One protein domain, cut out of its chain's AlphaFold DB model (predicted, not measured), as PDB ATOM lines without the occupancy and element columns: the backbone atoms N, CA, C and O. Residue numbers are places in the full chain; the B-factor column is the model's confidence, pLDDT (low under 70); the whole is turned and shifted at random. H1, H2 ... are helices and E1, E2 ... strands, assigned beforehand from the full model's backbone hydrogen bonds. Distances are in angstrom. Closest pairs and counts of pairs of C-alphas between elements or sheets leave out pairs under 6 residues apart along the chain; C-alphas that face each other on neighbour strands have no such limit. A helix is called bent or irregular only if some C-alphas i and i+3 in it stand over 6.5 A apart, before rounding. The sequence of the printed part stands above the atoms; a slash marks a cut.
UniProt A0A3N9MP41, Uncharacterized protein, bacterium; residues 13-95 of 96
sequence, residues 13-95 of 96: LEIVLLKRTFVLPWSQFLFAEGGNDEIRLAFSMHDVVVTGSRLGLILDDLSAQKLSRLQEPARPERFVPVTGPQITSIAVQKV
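What this domain is: This is residues 13 to 95 of the 96 residues of an uncharacterized protein of bacterium (UniProt A0A3N9MP41). Two sheets lie face to face as a sandwich with crossed strands, a larger sheet of E3, E4, E5 and E7 and a smaller one of E2, E1 and E6. One short helix, H1, packs on E3 and E4, and the link of residues 72 to 85 makes a wide loop at one end of the longest axis. The printed part has 83 residues, with seven named strands and one named helix in the order E1, E2, E3, E4, E5, H1, E6, E7, and its class is mostly strand. The larger sheet runs E3, E4, E5, E7 and is antiparallel throughout, while the smaller runs E2, E1, E6 and is mixed. The whole is compact, with a radius of gyration of the C-alphas of 12.0 A and spans of 34 by 27 by 19 A.

How they stand to each other: Start at E1, residues 13 to 16, and go on to E2, residues 21 to 25: they form an antiparallel hairpin, with N 15 and O 22 at 2.8 A. Next comes E3, residues 29 to 34, in the other sheet; E2 and E3 meet only through their link. E3 and E4, residues 38 to 43, form a hairpin at 167 degrees between their directions, with N 40 and O 33 at 2.8 A. E4 and E5, residues 46 to 53, form another, with N 41 and O 48 at 2.8 A; E3, E4 and E5 are a meander, each strand the antiparallel neighbour of the one before. Then look at H1, residues 56 to 63, which is on this sheet at a height over the sheet of 7.3 A, over E4 and along the strands, at 0 degrees to E4 on the local plane. Its closest C-alphas to E3 are those of Ser 63 and Ala 32, 5.5 A apart. H1 is irregular, with C-alphas 57 and 60 at 7.1 A; 2 of its 4 O i to N i+4 pairs and 4 of its 5 O i to N i+3 pairs are within hydrogen-bond range. E6, residues 69 to 71, is the parallel neighbour of E1, with N 70 and O 14 at 2.8 A. E7, residues 86 to 94, is the antiparallel neighbour of E5, with N 49 and O 91 at 2.8 A. The two sheets form a sandwich, two sheets face to face: their facing parts are 9.8 A centre to centre, and their strands stand at 63 degrees to each other. The closest C-alphas of E6 and E7 are those of Gln 71 and Ile 90, 7.7 A apart. E1 and H1 are apart.

Where its parts are: Find C-alpha 13 at (305.676, 149.170, 238.769), where E1 begins; it is 9.6 A long, and E2 is 13.2 A. E3 covers 15.3 A and E4 16.5 A. E5 begins at C-alpha 46, at (298.031, 149.801, 229.626), and runs 22.6 A. H1 measures 10.9 A and E6 6.5 A. E7, the longest strand, covers 24.3 A and ends at C-alpha 94, at (297.765, 151.105, 225.402).

The domain as a whole: The two C-alphas farthest apart are those of Ser 44 and Pro 81, at 34.9 A. The larger sheet is twisted, with C-alphas up to 4.9 A off its best plane. The link from E6 to E7 is long, with 14 residues; the other links are tight. The printed part has no cut. Its mean pLDDT is 89.9, and you will find the model's confidence under 70 at residues 76 to 81.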
ATOM      1  N   LEU A  13     304.796 150.045 239.514       94.06
ATOM      2  CA  LEU A  13     305.676 149.170 238.769       94.06
ATOM      3  C   LEU A  13     306.449 149.986 237.730       94.06
ATOM      4  O   LEU A  13     305.863 150.579 236.820       94.06
ATOM      5  N   GLU A  14     307.771 149.993 237.836       95.12
ATOM      6  CA  GLU A  14     308.645 150.546 236.807       95.12
ATOM      7  C   GLU A  14     308.891 149.515 235.701       95.12
ATOM      8  O   GLU A  14     309.465 148.454 235.940       95.12
ATOM      9  N   ILE A  15     308.510 149.844 234.469       94.38
ATOM     10  CA  ILE A  15     308.822 149.054 233.279       94.38
ATOM     11  C   ILE A  15     309.937 149.749 232.508       94.38
ATOM     12  O   ILE A  15     309.722 150.776 231.863       94.38
ATOM     13  N   VAL A  16     311.136 149.181 232.555       94.19
ATOM     14  CA  VAL A  16     312.325 149.726 231.897       94.19
ATOM     15  C   VAL A  16     312.569 148.966 230.603       94.19
ATOM     16  O   VAL A  16     313.098 147.861 230.618       94.19
ATOM     17  N   LEU A  17     312.183 149.559 229.477       93.00
ATOM     18  CA  LEU A  17     312.496 149.052 228.141       93.00
ATOM     19  C   LEU A  17     313.835 149.619 227.661       93.00
ATOM     20  O   LEU A  17     314.326 150.625 228.174       93.00
ATOM     21  N   LEU A  18     314.383 149.055 226.583       89.62
ATOM     22  CA  LEU A  18     315.685 149.484 226.044       89.62
ATOM     23  C   LEU A  18     315.761 150.970 225.644       89.62
ATOM     24  O   LEU A  18     316.850 151.532 225.565       89.62
ATOM     25  N   LYS A  19     314.624 151.604 225.333       89.69
ATOM     26  CA  LYS A  19     314.569 152.996 224.841       89.69
ATOM     27  C   LYS A  19     313.667 153.916 225.660       89.69
ATOM     28  O   LYS A  19     313.610 155.108 225.364       89.69
ATOM     29  N   ARG A  20     312.882 153.372 226.590       93.25
ATOM     30  CA  ARG A  20     311.803 154.088 227.283       93.25
ATOM     31  C   ARG A  20     311.550 153.455 228.643       93.25
ATOM     32  O   ARG A  20     311.635 152.241 228.768       93.25
ATOM     33  N   THR A  21     311.148 154.272 229.605       93.81
ATOM     34  CA  THR A  21     310.672 153.804 230.908       93.81
ATOM     35  C   THR A  21     309.212 154.196 231.070       93.81
ATOM     36  O   THR A  21     308.849 155.337 230.785       93.81
ATOM     37  N   PHE A  22     308.388 153.257 231.526       93.81
ATOM     38  CA  PHE A  22     307.010 153.499 231.941       93.81
ATOM     39  C   PHE A  22     306.906 153.306 233.449       93.81
ATOM     40  O   PHE A  22     307.547 152.423 234.009       93.81
ATOM     41  N   VAL A  23     306.086 154.124 234.098       94.25
ATOM     42  CA  VAL A  23     305.757 153.975 235.515       94.25
ATOM     43  C   VAL A  23     304.261 153.721 235.586       94.25
ATOM     44  O   VAL A  23     303.474 154.592 235.214       94.25
ATOM     45  N   LEU A  24     303.882 152.510 235.988       93.69
ATOM     46  CA  LEU A  24     302.492 152.067 236.037       93.69
ATOM     47  C   LEU A  24     302.036 151.965 237.495       93.69
ATOM     48  O   LEU A  24     302.611 151.179 238.244       93.69
ATOM     49  N   PRO A  25     301.028 152.736 237.931       94.31
ATOM     50  CA  PRO A  25     300.562 152.673 239.309       94.31
ATOM     51  C   PRO A  25     299.911 151.332 239.624       94.31
ATOM     52  O   PRO A  25     298.996 150.908 238.915       94.31
ATOM     53  N   TRP A  26     300.298 150.703 240.735       93.75
ATOM     54  CA  TRP A  26     299.641 149.475 241.192       93.75
ATOM     55  C   TRP A  26     298.168 149.702 241.542       93.75
ATOM     56  O   TRP A  26     297.356 148.794 241.417       93.75
ATOM     57  N   SER A  27     297.773 150.939 241.863       93.69
ATOM     58  CA  SER A  27     296.363 151.312 242.037       93.69
ATOM     59  C   SER A  27     295.515 151.178 240.762       93.69
ATOM     60  O   SER A  27     294.293 151.230 240.848       93.69
ATOM     61  N   GLN A  28     296.140 151.070 239.585       94.56
ATOM     62  CA  GLN A  28     295.474 150.850 238.294       94.56
ATOM     63  C   GLN A  28     295.582 149.397 237.819       94.56
ATOM     64  O   GLN A  28     295.090 149.079 236.737       94.56
ATOM     65  N   PHE A  29     296.250 148.532 238.584       95.25
ATOM     66  CA  PHE A  29     296.423 147.129 238.241       95.25
ATOM     67  C   PHE A  29     295.098 146.380 238.359       95.25
ATOM     68  O   PHE A  29     294.367 146.529 239.338       95.25
ATOM     69  N   LEU A  30     294.799 145.580 237.341       95.25
ATOM     70  CA  LEU A  30     293.561 144.821 237.239       95.25
ATOM     71  C   LEU A  30     293.818 143.348 237.546       95.25
ATOM     72  O   LEU A  30     293.182 142.782 238.430       95.25
ATOM     73  N   PHE A  31     294.752 142.736 236.821       94.75
ATOM     74  CA  PHE A  31     295.131 141.341 237.006       94.75
ATOM     75  C   PHE A  31     296.472 141.038 236.334       94.75
ATOM     76  O   PHE A  31     296.940 141.773 235.461       94.75
ATOM     77  N   ALA A  32     297.059 139.913 236.731       95.56
ATOM     78  CA  ALA A  32     298.151 139.271 236.026       95.56
ATOM     79  C   ALA A  32     297.725 137.853 235.652       95.56
ATOM     80  O   ALA A  32     297.094 137.159 236.448       95.56
ATOM     81  N   GLU A  33     298.074 137.426 234.450       95.88
ATOM     82  CA  GLU A  33     297.814 136.072 233.970       95.88
ATOM     83  C   GLU A  33     298.957 135.596 233.077       95.88
ATOM     84  O   GLU A  33     299.782 136.389 232.624       95.88
ATOM     85  N   GLY A  34     299.012 134.293 232.817       95.00
ATOM     86  CA  GLY A  34     300.021 133.687 231.959       95.00
ATOM     87  C   GLY A  34     300.675 132.474 232.604       95.00
ATOM     88  O   GLY A  34     300.080 131.793 233.438       95.00
ATOM     89  N   GLY A  35     301.904 132.184 232.191       93.38
ATOM     90  CA  GLY A  35     302.635 130.995 232.603       93.38
ATOM     91  C   GLY A  35     304.140 131.146 232.437       93.38
ATOM     92  O   GLY A  35     304.714 132.198 232.694       93.38
ATOM     93  N   ASN A  36     304.808 130.065 232.043       93.38
ATOM     94  CA  ASN A  36     306.269 130.032 232.016       93.38
ATOM     95  C   ASN A  36     306.898 130.844 230.885       93.38
ATOM     96  O   ASN A  36     308.014 131.327 231.068       93.38
ATOM     97  N   ASP A  37     306.207 131.006 229.763       93.50
ATOM     98  CA  ASP A  37     306.802 131.599 228.561       93.50
ATOM     99  C   ASP A  37     306.309 133.027 228.306       93.50
ATOM    100  O   ASP A  37     307.001 133.834 227.682       93.50
ATOM    101  N   GLU A  38     305.136 133.361 228.842       95.75
ATOM    102  CA  GLU A  38     304.509 134.668 228.705       95.75
ATOM    103  C   GLU A  38     303.676 135.003 229.944       95.75
ATOM    104  O   GLU A  38     302.968 134.144 230.471       95.75
ATOM    105  N   ILE A  39     303.757 136.255 230.393       96.44
ATOM    106  CA  ILE A  39     302.883 136.852 231.405       96.44
ATOM    107  C   ILE A  39     302.312 138.149 230.848       96.44
ATOM    108  O   ILE A  39     303.044 138.970 230.291       96.44
ATOM    109  N   ARG A  40     301.019 138.368 231.070       96.75
ATOM    110  CA  ARG A  40     300.338 139.637 230.836       96.75
ATOM    111  C   ARG A  40     299.994 140.293 232.167       96.75
ATOM    112  O   ARG A  40     299.413 139.657 233.039       96.75
ATOM    113  N   LEU A  41     300.316 141.574 232.292       96.94
ATOM    114  CA  LEU A  41     299.864 142.449 233.371       96.94
ATOM    115  C   LEU A  41     298.905 143.474 232.779       96.94
ATOM    116  O   LEU A  41     299.312 144.287 231.946       96.94
ATOM    117  N   ALA A  42     297.656 143.448 233.222       96.62
ATOM    118  CA  ALA A  42     296.646 144.400 232.793       96.62
ATOM    119  C   ALA A  42     296.549 145.558 233.788       96.62
ATOM    120  O   ALA A  42     296.349 145.359 234.989       96.62
ATOM    121  N   PHE A  43     296.650 146.779 233.273       95.75
ATOM    122  CA  PHE A  43     296.374 148.028 233.975       95.75
ATOM    123  C   PHE A  43     295.223 148.758 233.281       95.75
ATOM    124  O   PHE A  43     294.940 148.529 232.109       95.75
ATOM    125  N   SER A  44     294.594 149.710 233.974       94.19
ATOM    126  CA  SER A  44     293.405 150.417 233.470       94.19
ATOM    127  C   SER A  44     293.572 151.074 232.090       94.19
ATOM    128  O   SER A  44     292.586 151.238 231.387       94.19
ATOM    129  N   MET A  45     294.789 151.481 231.711       93.00
ATOM    130  CA  MET A  45     295.080 152.114 230.411       93.00
ATOM    131  C   MET A  45     296.201 151.427 229.626       93.00
ATOM    132  O   MET A  45     296.516 151.846 228.511       93.00
ATOM    133  N   HIS A  46     296.852 150.423 230.213       94.81
ATOM    134  CA  HIS A  46     298.031 149.801 229.626       94.81
ATOM    135  C   HIS A  46     298.024 148.299 229.855       94.81
ATOM    136  O   HIS A  46     297.698 147.840 230.941       94.81
ATOM    137  N   ASP A  47     298.490 147.554 228.866       95.31
ATOM    138  CA  ASP A  47     298.851 146.153 229.016       95.31
ATOM    139  C   ASP A  47     300.368 146.011 228.936       95.31
ATOM    140  O   ASP A  47     301.013 146.584 228.053       95.31
ATOM    141  N   VAL A  48     300.945 145.229 229.843       96.38
ATOM    142  CA  VAL A  48     302.353 144.836 229.793       96.38
ATOM    143  C   VAL A  48     302.430 143.357 229.466       96.38
ATOM    144  O   VAL A  48     301.923 142.532 230.218       96.38
ATOM    145  N   VAL A  49     303.097 143.016 228.370       96.56
ATOM    146  CA  VAL A  49     303.372 141.630 227.983       96.56
ATOM    147  C   VAL A  49     304.849 141.353 228.209       96.56
ATOM    148  O   VAL A  49     305.710 142.027 227.642       96.56
ATOM    149  N   VAL A  50     305.141 140.367 229.046       95.38
ATOM    150  CA  VAL A  50     306.488 139.897 229.366       95.38
ATOM    151  C   VAL A  50     306.652 138.527 228.733       95.38
ATOM    152  O   VAL A  50     305.899 137.616 229.057       95.38
ATOM    153  N   THR A  51     307.641 138.362 227.858       94.94
ATOM    154  CA  THR A  51     307.965 137.061 227.253       94.94
ATOM    155  C   THR A  51     309.332 136.592 227.705       94.94
ATOM    156  O   THR A  51     310.227 137.403 227.969       94.94
ATOM    157  N   GLY A  52     309.509 135.281 227.829       92.44
ATOM    158  CA  GLY A  52     310.662 134.736 228.525       92.44
ATOM    159  C   GLY A  52     310.615 133.229 228.719       92.44
ATOM    160  O   GLY A  52     310.030 132.508 227.921       92.44
ATOM    161  N   SER A  53     311.269 132.763 229.778       90.19
ATOM    162  CA  SER A  53     311.167 131.389 230.262       90.19
ATOM    163  C   SER A  53     311.107 131.364 231.788       90.19
ATOM    164  O   SER A  53     311.674 132.227 232.465       90.19
ATOM    165  N   ARG A  54     310.412 130.359 232.339       90.50
ATOM    166  CA  ARG A  54     310.168 130.194 233.788       90.50
ATOM    167  C   ARG A  54     309.529 131.422 234.447       90.50
ATOM    168  O   ARG A  54     309.731 131.666 235.634       90.50
ATOM    169  N   LEU A  55     308.759 132.192 233.684       91.81
ATOM    170  CA  LEU A  55     308.102 133.397 234.174       91.81
ATOM    171  C   LEU A  55     307.041 133.093 235.239       91.81
ATOM    172  O   LEU A  55     306.845 133.907 236.131       91.81
ATOM    173  N   GLY A  56     306.443 131.897 235.247       90.31
ATOM    174  CA  GLY A  56     305.469 131.495 236.267       90.31
ATOM    175  C   GLY A  56     305.989 131.626 237.704       90.31
ATOM    176  O   GLY A  56     305.207 131.864 238.614       90.31
ATOM    177  N   LEU A  57     307.312 131.573 237.903       89.88
ATOM    178  CA  LEU A  57     307.953 131.783 239.203       89.88
ATOM    179  C   LEU A  57     307.809 133.217 239.748       89.88
ATOM    180  O   LEU A  57     307.970 133.408 240.947       89.88
ATOM    181  N   ILE A  58     307.542 134.213 238.894       90.31
ATOM    182  CA  ILE A  58     307.330 135.620 239.291       90.31
ATOM    183  C   ILE A  58     305.872 136.066 239.163       90.31
ATOM    184  O   ILE A  58     305.552 137.195 239.529       90.31
ATOM    185  N   LEU A  59     304.983 135.208 238.654       93.19
ATOM    186  CA  LEU A  59     303.578 135.557 238.445       93.19
ATOM    187  C   LEU A  59     302.866 135.860 239.769       93.19
ATOM    188  O   LEU A  59     302.136 136.847 239.856       93.19
ATOM    189  N   ASP A  60     303.115 135.058 240.805       90.69
ATOM    190  CA  ASP A  60     302.506 135.253 242.124       90.69
ATOM    191  C   ASP A  60     302.977 136.558 242.777       90.69
ATOM    192  O   ASP A  60     302.175 137.298 243.345       90.69
ATOM    193  N   ASP A  61     304.263 136.891 242.647       91.31
ATOM    194  CA  ASP A  61     304.817 138.134 243.187       91.31
ATOM    195  C   ASP A  61     304.334 139.371 242.415       91.31
ATOM    196  O   ASP A  61     304.084 140.414 243.025       91.31
ATOM    197  N   LEU A  62     304.141 139.256 241.096       91.00
ATOM    198  CA  LEU A  62     303.511 140.292 240.272       91.00
ATOM    199  C   LEU A  62     302.045 140.499 240.654       91.00
ATOM    200  O   LEU A  62     301.620 141.632 240.867       91.00
ATOM    201  N   SER A  63     301.291 139.409 240.796       90.81
ATOM    202  CA  SER A  63     299.879 139.436 241.198       90.81
ATOM    203  C   SER A  63     299.700 140.016 242.602       90.81
ATOM    204  O   SER A  63     298.730 140.722 242.870       90.81
ATOM    205  N   ALA A  64     300.662 139.754 243.488       90.75
ATOM    206  CA  ALA A  64     300.717 140.303 244.835       90.75
ATOM    207  C   ALA A  64     301.331 141.715 244.908       90.75
ATOM    208  O   ALA A  64     301.503 142.225 246.014       90.75
ATOM    209  N   GLN A  65     301.664 142.340 243.769       90.94
ATOM    210  CA  GLN A  65     302.207 143.706 243.685       90.94
ATOM    211  C   GLN A  65     303.510 143.893 244.484       90.94
ATOM    212  O   GLN A  65     303.794 144.968 245.008       90.94
ATOM    213  N   LYS A  66     304.311 142.828 244.606       89.25
ATOM    214  CA  LYS A  66     305.563 142.835 245.382       89.25
ATOM    215  C   LYS A  66     306.772 143.282 244.572       89.25
ATOM    216  O   LYS A  66     307.820 143.563 245.145       89.25
ATOM    217  N   LEU A  67     306.655 143.309 243.248       88.50
ATOM    218  CA  LEU A  67     307.733 143.759 242.382       88.50
ATOM    219  C   LEU A  67     307.641 145.266 242.160       88.50
ATOM    220  O   LEU A  67     306.589 145.817 241.868       88.50
ATOM    221  N   SER A  68     308.777 145.940 242.262       89.81
ATOM    222  CA  SER A  68     308.887 147.372 241.987       89.81
ATOM    223  C   SER A  68     309.322 147.661 240.556       89.81
ATOM    224  O   SER A  68     309.094 148.756 240.046       89.81
ATOM    225  N   ARG A  69     309.954 146.686 239.890       91.31
ATOM    226  CA  ARG A  69     310.631 146.906 238.613       91.31
ATOM    227  C   ARG A  69     310.660 145.658 237.741       91.31
ATOM    228  O   ARG A  69     311.060 144.587 238.193       91.31
ATOM    229  N   LEU A  70     310.331 145.831 236.466       91.94
ATOM    230  CA  LEU A  70     310.631 144.893 235.389       91.94
ATOM    231  C   LEU A  70     311.527 145.586 234.366       91.94
ATOM    232  O   LEU A  70     311.238 146.693 233.916       91.94
ATOM    233  N   GLN A  71     312.618 144.930 233.988       92.19
ATOM    234  CA  GLN A  71     313.585 145.475 233.044       92.19
ATOM    235  C   GLN A  71     313.708 144.550 231.837       92.19
ATOM    236  O   GLN A  71     313.947 143.354 231.985       92.19
ATOM    237  N   GLU A  72     313.564 145.117 230.643       89.50
ATOM    238  CA  GLU A  72     313.878 144.428 229.404       89.50
ATOM    239  C   GLU A  72     315.401 144.251 229.321       89.50
ATOM    240  O   GLU A  72     316.136 145.247 229.347       89.50
ATOM    241  N   PRO A  73     315.901 143.010 229.215       85.19
ATOM    242  CA  PRO A  73     317.330 142.777 229.169       85.19
ATOM    243  C   PRO A  73     317.922 143.236 227.845       85.19
ATOM    244  O   PRO A  73     317.364 143.006 226.756       85.19
ATOM    245  N   ALA A  74     319.114 143.821 227.939       81.56
ATOM    246  CA  ALA A  74     319.911 144.144 226.770       81.56
ATOM    247  C   ALA A  74     320.298 142.858 226.022       81.56
ATOM    248  O   ALA A  74     320.440 141.785 226.605       81.56
ATOM    249  N   ARG A  75     320.521 142.957 224.704       72.38
ATOM    250  CA  ARG A  75     320.902 141.809 223.859       72.38
ATOM    251  C   ARG A  75     321.997 140.906 224.464       72.38
ATOM    252  O   ARG A  75     321.804 139.696 224.395       72.38
ATOM    253  N   PRO A  76     323.109 141.415 225.037       67.75
ATOM    254  CA  PRO A  76     324.131 140.545 225.626       67.75
ATOM    255  C   PRO A  76     323.659 139.799 226.885       67.75
ATOM    256  O   PRO A  76     324.103 138.681 227.125       67.75
ATOM    257  N   GLU A  77     322.735 140.367 227.658       67.19
ATOM    258  CA  GLU A  77     322.239 139.788 228.916       67.19
ATOM    259  C   GLU A  77     321.345 138.564 228.675       67.19
ATOM    260  O   GLU A  77     321.276 137.668 229.511       67.19
ATOM    261  N   ARG A  78     320.725 138.467 227.491       69.25
ATOM    262  CA  ARG A  78     319.879 137.324 227.101       69.25
ATOM    263  C   ARG A  78     320.655 136.012 226.949       69.25
ATOM    264  O   ARG A  78     320.049 134.948 227.007       69.25
ATOM    265  N   PHE A  79     321.971 136.078 226.737       64.00
ATOM    266  CA  PHE A  79     322.824 134.903 226.520       64.00
ATOM    267  C   PHE A  79     323.498 134.396 227.798       64.00
ATOM    268  O   PHE A  79     324.229 133.407 227.748       64.00
ATOM    269  N   VAL A  80     323.267 135.053 228.938       68.00
ATOM    270  CA  VAL A  80     323.766 134.577 230.226       68.00
ATOM    271  C   VAL A  80     322.834 133.466 230.712       68.00
ATOM    272  O   VAL A  80     321.637 133.711 230.861       68.00
ATOM    273  N   PRO A  81     323.329 132.240 230.953       65.19
ATOM    274  CA  PRO A  81     322.503 131.192 231.530       65.19
ATOM    275  C   PRO A  81     322.133 131.572 232.968       65.19
ATOM    276  O   PRO A  81     323.001 131.696 233.831       65.19
ATOM    277  N   VAL A  82     320.835 131.756 233.217       71.38
ATOM    278  CA  VAL A  82     320.280 132.067 234.540       71.38
ATOM    279  C   VAL A  82     319.416 130.895 235.008       71.38
ATOM    280  O   VAL A  82     318.616 130.349 234.245       71.38
ATOM    281  N   THR A  83     319.556 130.509 236.275       76.06
ATOM    282  CA  THR A  83     318.763 129.433 236.904       76.06
ATOM    283  C   THR A  83     317.361 129.899 237.333       76.06
ATOM    284  O   THR A  83     316.565 129.103 237.820       76.06
ATOM    285  N   GLY A  84     317.049 131.187 237.163       81.62
ATOM    286  CA  GLY A  84     315.798 131.820 237.581       81.62
ATOM    287  C   GLY A  84     314.843 132.156 236.427       81.62
ATOM    288  O   GLY A  84     315.045 131.691 235.299       81.62
ATOM    289  N   PRO A  85     313.808 132.970 236.711       83.62
ATOM    290  CA  PRO A  85     312.955 133.567 235.691       83.62
ATOM    291  C   PRO A  85     313.815 134.373 234.721       83.62
ATOM    292  O   PRO A  85     314.632 135.197 235.138       83.62
ATOM    293  N   GLN A  86     313.632 134.136 233.428       88.50
ATOM    294  CA  GLN A  86     314.388 134.819 232.391       88.50
ATOM    295  C   GLN A  86     313.429 135.601 231.512       88.50
ATOM    296  O   GLN A  86     312.666 135.020 230.749       88.50
ATOM    297  N   ILE A  87     313.497 136.924 231.596       90.44
ATOM    298  CA  ILE A  87     312.783 137.812 230.683       90.44
ATOM    299  C   ILE A  87     313.597 137.906 229.389       90.44
ATOM    300  O   ILE A  87     314.817 138.033 229.418       90.44
ATOM    301  N   THR A  88     312.930 137.843 228.244       89.62
ATOM    302  CA  THR A  88     313.533 138.013 226.916       89.62
ATOM    303  C   THR A  88     313.080 139.321 226.285       89.62
ATOM    304  O   THR A  88     313.880 139.997 225.639       89.62
ATOM    305  N   SER A  89     311.813 139.686 226.466       92.50
ATOM    306  CA  SER A  89     311.240 140.922 225.941       92.50
ATOM    307  C   SER A  89     310.140 141.424 226.862       92.50
ATOM    308  O   SER A  89     309.470 140.640 227.531       92.50
ATOM    309  N   ILE A  90     309.927 142.738 226.849       95.12
ATOM    310  CA  ILE A  90     308.773 143.373 227.479       95.12
ATOM    311  C   ILE A  90     308.141 144.313 226.453       95.12
ATOM    312  O   ILE A  90     308.842 145.075 225.792       95.12
ATOM    313  N   ALA A  91     306.824 144.260 226.311       94.56
ATOM    314  CA  ALA A  91     306.052 145.180 225.492       94.56
ATOM    315  C   ALA A  91     305.015 145.891 226.360       94.56
ATOM    316  O   ALA A  91     304.334 145.249 227.152       94.56
ATOM    317  N   VAL A  92     304.882 147.207 226.192       94.88
ATOM    318  CA  VAL A  92     303.828 148.004 226.832       94.88
ATOM    319  C   VAL A  92     302.904 148.520 225.738       94.88
ATOM    320  O   VAL A  92     303.356 149.207 224.819       94.88
ATOM    321  N   GLN A  93     301.626 148.177 225.830       94.44
ATOM    322  CA  GLN A  93     300.577 148.555 224.887       94.44
ATOM    323  C   GLN A  93     299.555 149.439 225.598       94.44
ATOM    324  O   GLN A  93     299.363 149.305 226.803       94.44
ATOM    325  N   LYS A  94     298.917 150.364 224.877       90.06
ATOM    326  CA  LYS A  94     297.765 151.105 225.402       90.06
ATOM    327  C   LYS A  94     296.497 150.309 225.126       90.06
ATOM    328  O   LYS A  94     296.382 149.727 224.052       90.06
ATOM    329  N   VAL A  95     295.572 150.328 226.074       82.94
ATOM    330  CA  VAL A  95     294.218 149.799 225.883       82.94
ATOM    331  C   VAL A  95     293.374 150.930 225.283       82.94
ATOM    332  O   VAL A  95     293.392 152.037 225.827       82.94
TER     333      VAL A  95